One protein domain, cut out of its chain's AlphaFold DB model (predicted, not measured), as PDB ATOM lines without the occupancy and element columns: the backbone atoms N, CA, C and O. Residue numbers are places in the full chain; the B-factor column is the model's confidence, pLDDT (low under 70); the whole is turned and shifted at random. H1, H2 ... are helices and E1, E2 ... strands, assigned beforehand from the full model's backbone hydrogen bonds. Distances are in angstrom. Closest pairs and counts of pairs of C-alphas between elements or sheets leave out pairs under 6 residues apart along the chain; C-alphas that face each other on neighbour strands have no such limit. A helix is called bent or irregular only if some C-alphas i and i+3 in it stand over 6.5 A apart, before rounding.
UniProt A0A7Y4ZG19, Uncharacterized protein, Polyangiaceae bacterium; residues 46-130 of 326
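What this domain is: This is residues 46 to 130 of the 326 residues of an uncharacterized protein of Polyangiaceae bacterium (UniProt A0A7Y4ZG19). One sheet of six strands curls round into a small, nearly closed barrel, and the short helix H1 covers one end of it. The strands at the sheet's two edges, E3 and E4, follow each other in the chain, and two long loops, residues 66 to 81 and 89 to 100, lie towards opposite ends of the longest axis. The printed part has 85 residues, with named elements in the order E1, E2, E3, E4, H1, E5, E6; the mixed sheet runs E3, E2, E1, E5, E6, E4. The class is mostly strand, though under half of the residues, 40 of 85, are in named elements. The whole is compact, with a radius of gyration of the C-alphas of 12.0 A and spans of 35, 26 and 23 A.

Where its parts are: E1 is residues 46 to 52, 17.4 A long, beginning with C-alpha 46 at (1.250, -28.583, 34.524). E2 is residues 61 to 65, 13.2 A, and E3 is residues 82 to 84, 6.5 A. E4 is residues 86 to 88, 6.4 A. H1 is residues 101 to 106, 8.5 A, with C-alpha 101 at (-5.729, -42.202, 35.628). E5 is residues 110 to 116, 16.1 A. E6, the longest strand by residues, is residues 121 to 129, 19.8 A, ending with C-alpha 129 at (-1.386, -40.962, 30.773); it bends by 84 degrees at residue 125.

How they stand to each other: The sheet is strongly twisted, and it is a folded sheet, bent back on itself into two leaves that face each other: E3 and E2 face E5, E6 and E4, with E1 as the hinge. E1, E2 and E3 form a meander, each strand the antiparallel neighbour of the one before; N 50 and O 62 are 2.9 A apart, and N 84 and O 61 2.8 A. E1 and E5 are antiparallel, with N 47 and O 112 2.8 A apart. E5 and E6 form an antiparallel hairpin, with N 113 and O 126 2.8 A apart. E6 and E4 are parallel, with N 124 and O 88 2.8 A apart. E3 runs on into E4 at 71 degrees. The closest C-alphas of E3 and E6, those of Val 84 and Val 121, are 5.8 A apart. H1 is on the sheet; its closest C-alphas to E1 are those of Ser 106 and Ser 52, 5.5 A apart, and to E6 those of Ala 104 and Lys 129, 6.6 A apart. In H1 every O i to N i+4 pair is within hydrogen-bond range. E1 and E4 are apart, as are E2 and E6.

The domain as a whole: The two C-alphas farthest apart, those of Val 77 and Ala 95, are 34.6 A apart. The links from E2 to E3 and from E4 to H1 are long. Residues 71 to 72 pair antiparallel with residues 78 to 79. The printed part has no cut; its mean pLDDT is 92.9, and no printed residue is under 70.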
ATOM      1  N   TYR A  46       0.915 -27.204  34.868       95.56
ATOM      2  CA  TYR A  46       1.250 -28.583  34.524       95.56
ATOM      3  C   TYR A  46       2.039 -29.234  35.659       95.56
ATOM      4  O   TYR A  46       3.142 -28.785  35.978       95.56
ATOM      5  N   LEU A  47       1.491 -30.298  36.242       95.56
ATOM      6  CA  LEU A  47       2.030 -30.994  37.408       95.56
ATOM      7  C   LEU A  47       2.204 -32.493  37.135       95.56
ATOM      8  O   LEU A  47       1.386 -33.114  36.453       95.56
ATOM      9  N   PHE A  48       3.241 -33.087  37.717       95.12
ATOM     10  CA  PHE A  48       3.485 -34.532  37.707       95.12
ATOM     11  C   PHE A  48       3.807 -35.037  39.119       95.12
ATOM     12  O   PHE A  48       4.250 -34.263  39.968       95.12
ATOM     13  N   VAL A  49       3.582 -36.329  39.379       95.50
ATOM     14  CA  VAL A  49       3.906 -36.958  40.673       95.50
ATOM     15  C   VAL A  49       5.394 -37.263  40.765       95.50
ATOM     16  O   VAL A  49       5.947 -37.920  39.884       95.50
ATOM     17  N   THR A  50       6.022 -36.854  41.866       93.31
ATOM     18  CA  THR A  50       7.392 -37.252  42.228       93.31
ATOM     19  C   THR A  50       7.392 -38.520  43.074       93.31
ATOM     20  O   THR A  50       8.194 -39.424  42.843       93.31
ATOM     21  N   ARG A  51       6.462 -38.615  44.033       92.44
ATOM     22  CA  ARG A  51       6.241 -39.804  44.863       92.44
ATOM     23  C   ARG A  51       4.798 -39.889  45.354       92.44
ATOM     24  O   ARG A  51       4.167 -38.877  45.659       92.44
ATOM     25  N   SER A  52       4.291 -41.109  45.468       91.25
ATOM     26  CA  SER A  52       3.054 -41.410  46.185       91.25
ATOM     27  C   SER A  52       3.363 -41.724  47.647       91.25
ATOM     28  O   SER A  52       4.416 -42.277  47.976       91.25
ATOM     29  N   CYS A  53       2.454 -41.345  48.540       87.56
ATOM     30  CA  CYS A  53       2.526 -41.802  49.917       87.56
ATOM     31  C   CYS A  53       2.223 -43.303  50.007       87.56
ATOM     32  O   CYS A  53       1.359 -43.818  49.296       87.56
ATOM     33  N   ALA A  54       2.932 -44.009  50.892       80.44
ATOM     34  CA  ALA A  54       2.667 -45.420  51.136       80.44
ATOM     35  C   ALA A  54       1.270 -45.599  51.770       80.44
ATOM     36  O   ALA A  54       0.947 -44.873  52.722       80.44
ATOM     37  N   PRO A  55       0.469 -46.577  51.304       77.12
ATOM     38  CA  PRO A  55      -0.846 -46.860  51.874       77.12
ATOM     39  C   PRO A  55      -0.780 -47.062  53.395       77.12
ATOM     40  O   PRO A  55       0.100 -47.764  53.895       77.12
ATOM     41  N   GLY A  56      -1.698 -46.438  54.141       78.81
ATOM     42  CA  GLY A  56      -1.788 -46.555  55.605       78.81
ATOM     43  C   GLY A  56      -0.827 -45.665  56.407       78.81
ATOM     44  O   GLY A  56      -0.841 -45.712  57.637       78.81
ATOM     45  N   LYS A  57       0.007 -44.852  55.744       82.44
ATOM     46  CA  LYS A  57       0.837 -43.819  56.395       82.44
ATOM     47  C   LYS A  57       0.372 -42.407  56.065       82.44
ATOM     48  O   LYS A  57       0.350 -41.559  56.950       82.44
ATOM     49  N   CYS A  58       0.015 -42.170  54.811       78.19
ATOM     50  CA  CYS A  58      -0.562 -40.917  54.352       78.19
ATOM     51  C   CYS A  58      -1.397 -41.173  53.097       78.19
ATOM     52  O   CYS A  58      -1.019 -41.979  52.249       78.19
ATOM     53  N   ASP A  59      -2.520 -40.476  52.978       85.75
ATOM     54  CA  ASP A  59      -3.343 -40.500  51.774       85.75
ATOM     55  C   ASP A  59      -2.961 -39.272  50.947       85.75
ATOM     56  O   ASP A  59      -3.236 -38.144  51.349       85.75
ATOM     57  N   GLY A  60      -2.215 -39.449  49.853       92.56
ATOM     58  CA  GLY A  60      -1.837 -38.321  49.001       92.56
ATOM     59  C   GLY A  60      -0.625 -38.533  48.098       92.56
ATOM     60  O   GLY A  60      -0.072 -39.631  47.967       92.56
ATOM     61  N   PHE A  61      -0.216 -37.436  47.468       95.00
ATOM     62  CA  PHE A  61       0.825 -37.384  46.446       95.00
ATOM     63  C   PHE A  61       1.735 -36.186  46.679       95.00
ATOM     64  O   PHE A  61       1.285 -35.142  47.136       95.00
ATOM     65  N   PHE A  62       3.002 -36.317  46.309       96.00
ATOM     66  CA  PHE A  62       3.887 -35.173  46.139       96.00
ATOM     67  C   PHE A  62       3.962 -34.846  44.654       96.00
ATOM     68  O   PHE A  62       4.228 -35.725  43.829       96.00
ATOM     69  N   VAL A  63       3.670 -33.595  44.315       96.62
ATOM     70  CA  VAL A  63       3.620 -33.110  42.934       96.62
ATOM     71  C   VAL A  63       4.626 -31.995  42.706       96.62
ATOM     72  O   VAL A  63       4.960 -31.244  43.623       96.62
ATOM     73  N   LYS A  64       5.077 -31.867  41.460       96.44
ATOM     74  CA  LYS A  64       5.992 -30.816  41.019       96.44
ATOM     75  C   LYS A  64       5.534 -30.212  39.694       96.44
ATOM     76  O   LYS A  64       5.015 -30.926  38.834       96.44
ATOM     77  N   HIS A  65       5.743 -28.908  39.513       95.12
ATOM     78  CA  HIS A  65       5.579 -28.234  38.224       95.12
ATOM     79  C   HIS A  65       6.532 -28.799  37.166       95.12
ATOM     80  O   HIS A  65       7.740 -28.876  37.377       95.12
ATOM     81  N   ALA A  66       6.006 -29.113  35.981       92.50
ATOM     82  CA  ALA A  66       6.790 -29.660  34.871       92.50
ATOM     83  C   ALA A  66       7.883 -28.703  34.358       92.50
ATOM     84  O   ALA A  66       8.927 -29.153  33.897       92.50
ATOM     85  N   ASN A  67       7.652 -27.390  34.457       89.81
ATOM     86  CA  ASN A  67       8.508 -26.359  33.861       89.81
ATOM     87  C   ASN A  67       9.115 -25.385  34.882       89.81
ATOM     88  O   ASN A  67       9.644 -24.354  34.477       89.81
ATOM     89  N   LYS A  68       9.022 -25.667  36.187       90.00
ATOM     90  CA  LYS A  68       9.570 -24.786  37.227       90.00
ATOM     91  C   LYS A  68      10.479 -25.539  38.187       90.00
ATOM     92  O   LYS A  68      10.267 -26.720  38.464       90.00
ATOM     93  N   ALA A  69      11.482 -24.833  38.708       90.81
ATOM     94  CA  ALA A  69      12.361 -25.363  39.745       90.81
ATOM     95  C   ALA A  69      11.569 -25.652  41.028       90.81
ATOM     96  O   ALA A  69      11.675 -26.756  41.569       90.81
ATOM     97  N   GLN A  70      10.720 -24.697  41.425       93.62
ATOM     98  CA  GLN A  70       9.859 -24.754  42.602       93.62
ATOM     99  C   GLN A  70       8.376 -24.682  42.219       93.62
ATOM    100  O   GLN A  70       7.986 -24.153  41.177       93.62
ATOM    101  N   THR A  71       7.543 -25.236  43.089       94.38
ATOM    102  CA  THR A  71       6.085 -25.269  43.004       94.38
ATOM    103  C   THR A  71       5.528 -24.509  44.200       94.38
ATOM    104  O   THR A  71       6.009 -24.685  45.318       94.38
ATOM    105  N   ARG A  72       4.523 -23.655  43.985       94.69
ATOM    106  CA  ARG A  72       3.807 -23.020  45.096       94.69
ATOM    107  C   ARG A  72       2.824 -24.020  45.687       94.69
ATOM    108  O   ARG A  72       1.954 -24.516  44.973       94.69
ATOM    109  N   CYS A  73       2.980 -24.316  46.967       96.06
ATOM    110  CA  CYS A  73       2.142 -25.269  47.675       96.06
ATOM    111  C   CYS A  73       0.854 -24.612  48.187       96.06
ATOM    112  O   CYS A  73       0.663 -23.400  48.076       96.06
ATOM    113  N   SER A  74      -0.055 -25.420  48.735       95.38
ATOM    114  CA  SER A  74      -1.360 -24.966  49.237       95.38
ATOM    115  C   SER A  74      -1.267 -23.978  50.406       95.38
ATOM    116  O   SER A  74      -2.191 -23.207  50.633       95.38
ATOM    117  N   ASP A  75      -0.149 -23.977  51.133       94.38
ATOM    118  CA  ASP A  75       0.186 -23.012  52.189       94.38
ATOM    119  C   ASP A  75       0.780 -21.695  51.645       94.38
ATOM    120  O   ASP A  75       1.069 -20.774  52.407       94.38
ATOM    121  N   GLY A  76       0.963 -21.593  50.327       94.12
ATOM    122  CA  GLY A  76       1.558 -20.447  49.649       94.12
ATOM    123  C   GLY A  76       3.088 -20.458  49.595       94.12
ATOM    124  O   GLY A  76       3.653 -19.576  48.941       94.12
ATOM    125  N   VAL A  77       3.759 -21.435  50.215       95.62
ATOM    126  CA  VAL A  77       5.224 -21.557  50.240       95.62
ATOM    127  C   VAL A  77       5.726 -22.172  48.930       95.62
ATOM    128  O   VAL A  77       5.122 -23.092  48.384       95.62
ATOM    129  N   LEU A  78       6.843 -21.663  48.404       95.69
ATOM    130  CA  LEU A  78       7.542 -22.275  47.270       95.69
ATOM    131  C   LEU A  78       8.420 -23.429  47.769       95.69
ATOM    132  O   LEU A  78       9.277 -23.226  48.625       95.69
ATOM    133  N   SER A  79       8.212 -24.630  47.233       96.56
ATOM    134  CA  SER A  79       8.994 -25.836  47.555       96.56
ATOM    135  C   SER A  79       9.318 -26.640  46.296       96.56
ATOM    136  O   SER A  79       8.673 -26.477  45.263       96.56
ATOM    137  N   ASP A  80      10.300 -27.539  46.359       96.12
ATOM    138  CA  ASP A  80      10.647 -28.402  45.215       96.12
ATOM    139  C   ASP A  80       9.509 -29.359  44.831       96.12
ATOM    140  O   ASP A  80       9.353 -29.712  43.659       96.12
ATOM    141  N   GLU A  81       8.714 -29.761  45.819       95.88
ATOM    142  CA  GLU A  81       7.540 -30.616  45.691       95.88
ATOM    143  C   GLU A  81       6.469 -30.192  46.703       95.88
ATOM    144  O   GLU A  81       6.785 -29.780  47.819       95.88
ATOM    145  N   CYS A  82       5.200 -30.311  46.317       96.62
ATOM    146  CA  CYS A  82       4.057 -29.954  47.149       96.62
ATOM    147  C   CYS A  82       3.209 -31.178  47.460       96.62
ATOM    148  O   CYS A  82       2.937 -31.992  46.577       96.62
ATOM    149  N   TYR A  83       2.774 -31.297  48.710       95.75
ATOM    150  CA  TYR A  83       1.855 -32.352  49.111       95.75
ATOM    151  C   TYR A  83       0.428 -32.034  48.653       95.75
ATOM    152  O   TYR A  83      -0.057 -30.912  48.786       95.75
ATOM    153  N   VAL A  84      -0.237 -33.052  48.121       96.06
ATOM    154  CA  VAL A  84      -1.617 -33.029  47.645       96.06
ATOM    155  C   VAL A  84      -2.355 -34.158  48.342       96.06
ATOM    156  O   VAL A  84      -2.013 -35.327  48.162       96.06
ATOM    157  N   SER A  85      -3.383 -33.820  49.114       94.94
ATOM    158  CA  SER A  85      -4.183 -34.798  49.856       94.94
ATOM    159  C   SER A  85      -5.086 -35.609  48.928       94.94
ATOM    160  O   SER A  85      -5.280 -36.808  49.110       94.94
ATOM    161  N   ARG A  86      -5.631 -34.963  47.890       94.00
ATOM    162  CA  ARG A  86      -6.562 -35.586  46.949       94.00
ATOM    163  C   ARG A  86      -6.510 -34.930  45.576       94.00
ATOM    164  O   ARG A  86      -6.310 -33.727  45.448       94.00
ATOM    165  N   ILE A  87      -6.764 -35.738  44.553       94.44
ATOM    166  CA  ILE A  87      -6.939 -35.292  43.171       94.44
ATOM    167  C   ILE A  87      -8.436 -35.222  42.885       94.44
ATOM    168  O   ILE A  87      -9.135 -36.228  43.007       94.44
ATOM    169  N   ASP A  88      -8.918 -34.045  42.509       94.88
ATOM    170  CA  ASP A  88     -10.307 -33.819  42.127       94.88
ATOM    171  C   ASP A  88     -10.428 -33.705  40.602       94.88
ATOM    172  O   ASP A  88      -9.911 -32.771  39.991       94.88
ATOM    173  N   GLN A  89     -11.118 -34.669  39.990       94.81
ATOM    174  CA  GLN A  89     -11.411 -34.697  38.552       94.81
ATOM    175  C   GLN A  89     -12.837 -34.218  38.235       94.81
ATOM    176  O   GLN A  89     -13.291 -34.353  37.096       94.81
ATOM    177  N   ALA A  90     -13.582 -33.682  39.210       93.62
ATOM    178  CA  ALA A  90     -14.960 -33.235  39.001       93.62
ATOM    179  C   ALA A  90     -15.058 -32.119  37.951       93.62
ATOM    180  O   ALA A  90     -16.038 -32.072  37.206       93.62
ATOM    181  N   ALA A  91     -14.022 -31.280  37.843       88.62
ATOM    182  CA  ALA A  91     -13.921 -30.228  36.835       88.62
ATOM    183  C   ALA A  91     -13.667 -30.759  35.407       88.62
ATOM    184  O   ALA A  91     -13.846 -30.017  34.441       88.62
ATOM    185  N   MET A  92     -13.291 -32.032  35.243       93.50
ATOM    186  CA  MET A  92     -13.131 -32.645  33.925       93.50
ATOM    187  C   MET A  92     -14.485 -33.110  33.358       93.50
ATOM    188  O   MET A  92     -15.284 -33.722  34.087       93.50
ATOM    189  N   PRO A  93     -14.729 -32.933  32.043       92.19
ATOM    190  CA  PRO A  93     -15.858 -33.560  31.362       92.19
ATOM    191  C   PRO A  93     -15.842 -35.078  31.572       92.19
ATOM    192  O   PRO A  93     -14.790 -35.701  31.436       92.19
ATOM    193  N   ALA A  94     -16.998 -35.686  31.857       92.19
ATOM    194  CA  ALA A  94     -17.092 -37.119  32.161       92.19
ATOM    195  C   ALA A  94     -16.471 -38.012  31.068       92.19
ATOM    196  O   ALA A  94     -15.787 -38.975  31.389       92.19
ATOM    197  N   ALA A  95     -16.612 -37.632  29.792       91.31
ATOM    198  CA  ALA A  95     -16.028 -38.345  28.652       91.31
ATOM    199  C   ALA A  95     -14.485 -38.357  28.622       91.31
ATOM    200  O   ALA A  95     -13.898 -39.151  27.895       91.31
ATOM    201  N   ARG A  96     -13.820 -37.466  29.373       89.75
ATOM    202  CA  ARG A  96     -12.352 -37.390  29.479       89.75
ATOM    203  C   ARG A  96     -11.814 -37.946  30.796       89.75
ATOM    204  O   ARG A  96     -10.598 -37.983  30.969       89.75
ATOM    205  N   ARG A  97     -12.682 -38.336  31.732       92.56
ATOM    206  CA  ARG A  97     -12.249 -38.962  32.983       92.56
ATOM    207  C   ARG A  97     -11.869 -40.404  32.691       92.56
ATOM    208  O   ARG A  97     -12.711 -41.202  32.292       92.56
ATOM    209  N   ASP A  98     -10.603 -40.717  32.900       89.81
ATOM    210  CA  ASP A  98     -10.096 -42.081  32.837       89.81
ATOM    211  C   ASP A  98     -10.071 -42.647  34.271       89.81
ATOM    212  O   ASP A  98      -9.366 -42.093  35.124       89.81
ATOM    213  N   PRO A  99     -10.837 -43.713  34.576       90.25
ATOM    214  CA  PRO A  99     -10.878 -44.293  35.919       90.25
ATOM    215  C   PRO A  99      -9.509 -44.817  36.376       90.25
ATOM    216  O   PRO A  99      -9.210 -44.791  37.570       90.25
ATOM    217  N   ASP A 100      -8.637 -45.202  35.440       91.88
ATOM    218  CA  ASP A 100      -7.296 -45.705  35.738       91.88
ATOM    219  C   ASP A 100      -6.260 -44.583  35.870       91.88
ATOM    220  O   ASP A 100      -5.093 -44.836  36.199       91.88
ATOM    221  N   PHE A 101      -6.655 -43.328  35.626       92.69
ATOM    222  CA  PHE A 101      -5.729 -42.202  35.628       92.69
ATOM    223  C   PHE A 101      -5.029 -42.038  36.974       92.69
ATOM    224  O   PHE A 101      -3.812 -41.885  37.009       92.69
ATOM    225  N   VAL A 102      -5.766 -42.106  38.087       91.38
ATOM    226  CA  VAL A 102      -5.189 -41.913  39.430       91.38
ATOM    227  C   VAL A 102      -4.130 -42.973  39.721       91.38
ATOM    228  O   VAL A 102      -3.059 -42.653  40.236       91.38
ATOM    229  N   SER A 103      -4.387 -44.221  39.319       92.00
ATOM    230  CA  SER A 103      -3.418 -45.312  39.426       92.00
ATOM    231  C   SER A 103      -2.167 -45.019  38.589       92.00
ATOM    232  O   SER A 103      -1.050 -45.048  39.106       92.00
ATOM    233  N   ALA A 104      -2.321 -44.624  37.323       91.94
ATOM    234  CA  ALA A 104      -1.184 -44.271  36.474       91.94
ATOM    235  C   ALA A 104      -0.394 -43.050  36.983       91.94
ATOM    236  O   ALA A 104       0.838 -43.063  36.969       91.94
ATOM    237  N   PHE A 105      -1.090 -42.023  37.467       93.44
ATOM    238  CA  PHE A 105      -0.509 -40.814  38.041       93.44
ATOM    239  C   PHE A 105       0.298 -41.140  39.300       93.44
ATOM    240  O   PHE A 105       1.460 -40.755  39.393       93.44
ATOM    241  N   SER A 106      -0.252 -41.957  40.204       91.12
ATOM    242  CA  SER A 106       0.439 -42.433  41.412       91.12
ATOM    243  C   SER A 106       1.708 -43.244  41.121       91.12
ATOM    244  O   SER A 106       2.641 -43.243  41.919       91.12
ATOM    245  N   ALA A 107       1.769 -43.890  39.953       91.69
ATOM    246  CA  ALA A 107       2.930 -44.629  39.470       91.69
ATOM    247  C   ALA A 107       3.966 -43.739  38.750       91.69
ATOM    248  O   ALA A 107       4.899 -44.263  38.139       91.69
ATOM    249  N   GLY A 108       3.793 -42.411  38.763       93.06
ATOM    250  CA  GLY A 108       4.669 -41.457  38.074       93.06
ATOM    251  C   GLY A 108       4.527 -41.473  36.548       93.06
ATOM    252  O   GLY A 108       5.445 -41.066  35.841       93.06
ATOM    253  N   ARG A 109       3.399 -41.975  36.023       93.25
ATOM    254  CA  ARG A 109       3.116 -42.099  34.577       93.25
ATOM    255  C   ARG A 109       1.998 -41.174  34.098       93.25
ATOM    256  O   ARG A 109       1.389 -41.433  33.060       93.25
ATOM    257  N   GLY A 110       1.693 -40.127  34.860       94.25
ATOM    258  CA  GLY A 110       0.661 -39.163  34.501       94.25
ATOM    259  C   GLY A 110       1.156 -37.723  34.581       94.25
ATOM    260  O   GLY A 110       1.994 -37.386  35.417       94.25
ATOM    261  N   LEU A 111       0.592 -36.886  33.718       95.75
ATOM    262  CA  LEU A 111       0.709 -35.434  33.734       95.75
ATOM    263  C   LEU A 111      -0.699 -34.865  33.913       95.75
ATOM    264  O   LEU A 111      -1.642 -35.356  33.291       95.75
ATOM    265  N   VAL A 112      -0.854 -33.837  34.739       96.62
ATOM    266  CA  VAL A 112      -2.121 -33.108  34.878       96.62
ATOM    267  C   VAL A 112      -1.924 -31.633  34.616       96.62
ATOM    268  O   VAL A 112      -0.858 -31.087  34.887       96.62
ATOM    269  N   ARG A 113      -2.981 -30.980  34.143       96.19
ATOM    270  CA  ARG A 113      -3.132 -29.532  34.186       96.19
ATOM    271  C   ARG A 113      -4.200 -29.201  35.215       96.19
ATOM    272  O   ARG A 113      -5.336 -29.669  35.103       96.19
ATOM    273  N   GLY A 114      -3.860 -28.405  36.216       95.56
ATOM    274  CA  GLY A 114      -4.787 -28.115  37.301       95.56
ATOM    275  C   GLY A 114      -4.328 -27.005  38.225       95.56
ATOM    276  O   GLY A 114      -3.255 -26.434  38.048       95.56
ATOM    277  N   VAL A 115      -5.167 -26.712  39.211       95.25
ATOM    278  CA  VAL A 115      -4.893 -25.720  40.253       95.25
ATOM    279  C   VAL A 115      -4.849 -26.442  41.593       95.25
ATOM    280  O   VAL A 115      -5.759 -27.210  41.915       95.25
ATOM    281  N   LEU A 116      -3.784 -26.211  42.358       94.81
ATOM    282  CA  LEU A 116      -3.687 -26.666  43.740       94.81
ATOM    283  C   LEU A 116      -4.387 -25.643  44.635       94.81
ATOM    284  O   LEU A 116      -3.959 -24.493  44.699       94.81
ATOM    285  N   ASP A 117      -5.480 -26.039  45.286       94.25
ATOM    286  CA  ASP A 117      -6.198 -25.142  46.188       94.25
ATOM    287  C   ASP A 117      -5.566 -25.084  47.588       94.25
ATOM    288  O   ASP A 117      -4.721 -25.903  47.958       94.25
ATOM    289  N   ALA A 118      -5.991 -24.102  48.387       93.44
ATOM    290  CA  ALA A 118      -5.489 -23.903  49.747       93.44
ATOM    291  C   ALA A 118      -5.792 -25.084  50.696       93.44
ATOM    292  O   ALA A 118      -5.175 -25.201  51.750       93.44
ATOM    293  N   GLY A 119      -6.718 -25.978  50.327       93.62
ATOM    294  CA  GLY A 119      -7.030 -27.205  51.062       93.62
ATOM    295  C   GLY A 119      -6.122 -28.387  50.706       93.62
ATOM    296  O   GLY A 119      -6.344 -29.495  51.200       93.62
ATOM    297  N   GLY A 120      -5.131 -28.186  49.833       94.00
ATOM    298  CA  GLY A 120      -4.255 -29.252  49.352       94.00
ATOM    299  C   GLY A 120      -4.947 -30.195  48.367       94.00
ATOM    300  O   GLY A 120      -4.485 -31.321  48.180       94.00
ATOM    301  N   VAL A 121      -6.056 -29.769  47.751       95.81
ATOM    302  CA  VAL A 121      -6.749 -30.538  46.714       95.81
ATOM    303  C   VAL A 121      -6.300 -30.042  45.345       95.81
ATOM    304  O   VAL A 121      -6.387 -28.856  45.025       95.81
ATOM    305  N   LEU A 122      -5.828 -30.966  44.509       96.00
ATOM    306  CA  LEU A 122      -5.447 -30.666  43.134       96.00
ATOM    307  C   LEU A 122      -6.659 -30.821  42.219       96.00
ATOM    308  O   LEU A 122      -7.076 -31.942  41.920       96.00
ATOM    309  N   ARG A 123      -7.209 -29.696  41.764       96.06
ATOM    310  CA  ARG A 123      -8.348 -29.652  40.842       96.06
ATOM    311  C   ARG A 123      -7.854 -29.777  39.413       96.06
ATOM    312  O   ARG A 123      -7.250 -28.853  38.869       96.06
ATOM    313  N   VAL A 124      -8.097 -30.935  38.816       96.25
ATOM    314  CA  VAL A 124      -7.608 -31.287  37.487       96.25
ATOM    315  C   VAL A 124      -8.609 -30.836  36.430       96.25
ATOM    316  O   VAL A 124      -9.805 -31.098  36.528       96.25
ATOM    317  N   THR A 125      -8.097 -30.168  35.403       95.69
ATOM    318  CA  THR A 125      -8.857 -29.727  34.221       95.69
ATOM    319  C   THR A 125      -8.530 -30.577  32.995       95.69
ATOM    320  O   THR A 125      -9.405 -30.846  32.173       95.69
ATOM    321  N   GLU A 126      -7.290 -31.064  32.899       95.38
ATOM    322  CA  GLU A 126      -6.823 -31.958  31.841       95.38
ATOM    323  C   GLU A 126      -5.846 -32.984  32.426       95.38
ATOM    324  O   GLU A 126      -5.102 -32.683  33.362       95.38
ATOM    325  N   ALA A 127      -5.842 -34.198  31.876       95.88
ATOM    326  CA  ALA A 127      -5.020 -35.301  32.352       95.88
ATOM    327  C   ALA A 127      -4.492 -36.123  31.171       95.88
ATOM    328  O   ALA A 127      -5.235 -36.415  30.232       95.88
ATOM    329  N   TRP A 128      -3.221 -36.521  31.235       95.50
ATOM    330  CA  TRP A 128      -2.562 -37.355  30.231       95.50
ATOM    331  C   TRP A 128      -1.853 -38.525  30.900       95.50
ATOM    332  O   TRP A 128      -1.119 -38.348  31.873       95.50
ATOM    333  N   LYS A 129      -2.044 -39.724  30.348       94.62
ATOM    334  CA  LYS A 129      -1.386 -40.962  30.773       94.62
ATOM    335  C   LYS A 129      -0.319 -41.333  29.748       94.62
ATOM    336  O   LYS A 129      -0.594 -41.330  28.551       94.62
ATOM    337  N   ALA A 130       0.887 -41.663  30.200       89.88
ATOM    338  CA  ALA A 130       1.927 -42.154  29.305       89.88
ATOM    339  C   ALA A 130       1.508 -43.502  28.689       89.88
ATOM    340  O   ALA A 130       1.074 -44.406  29.404       89.88
TER     341      ALA A 130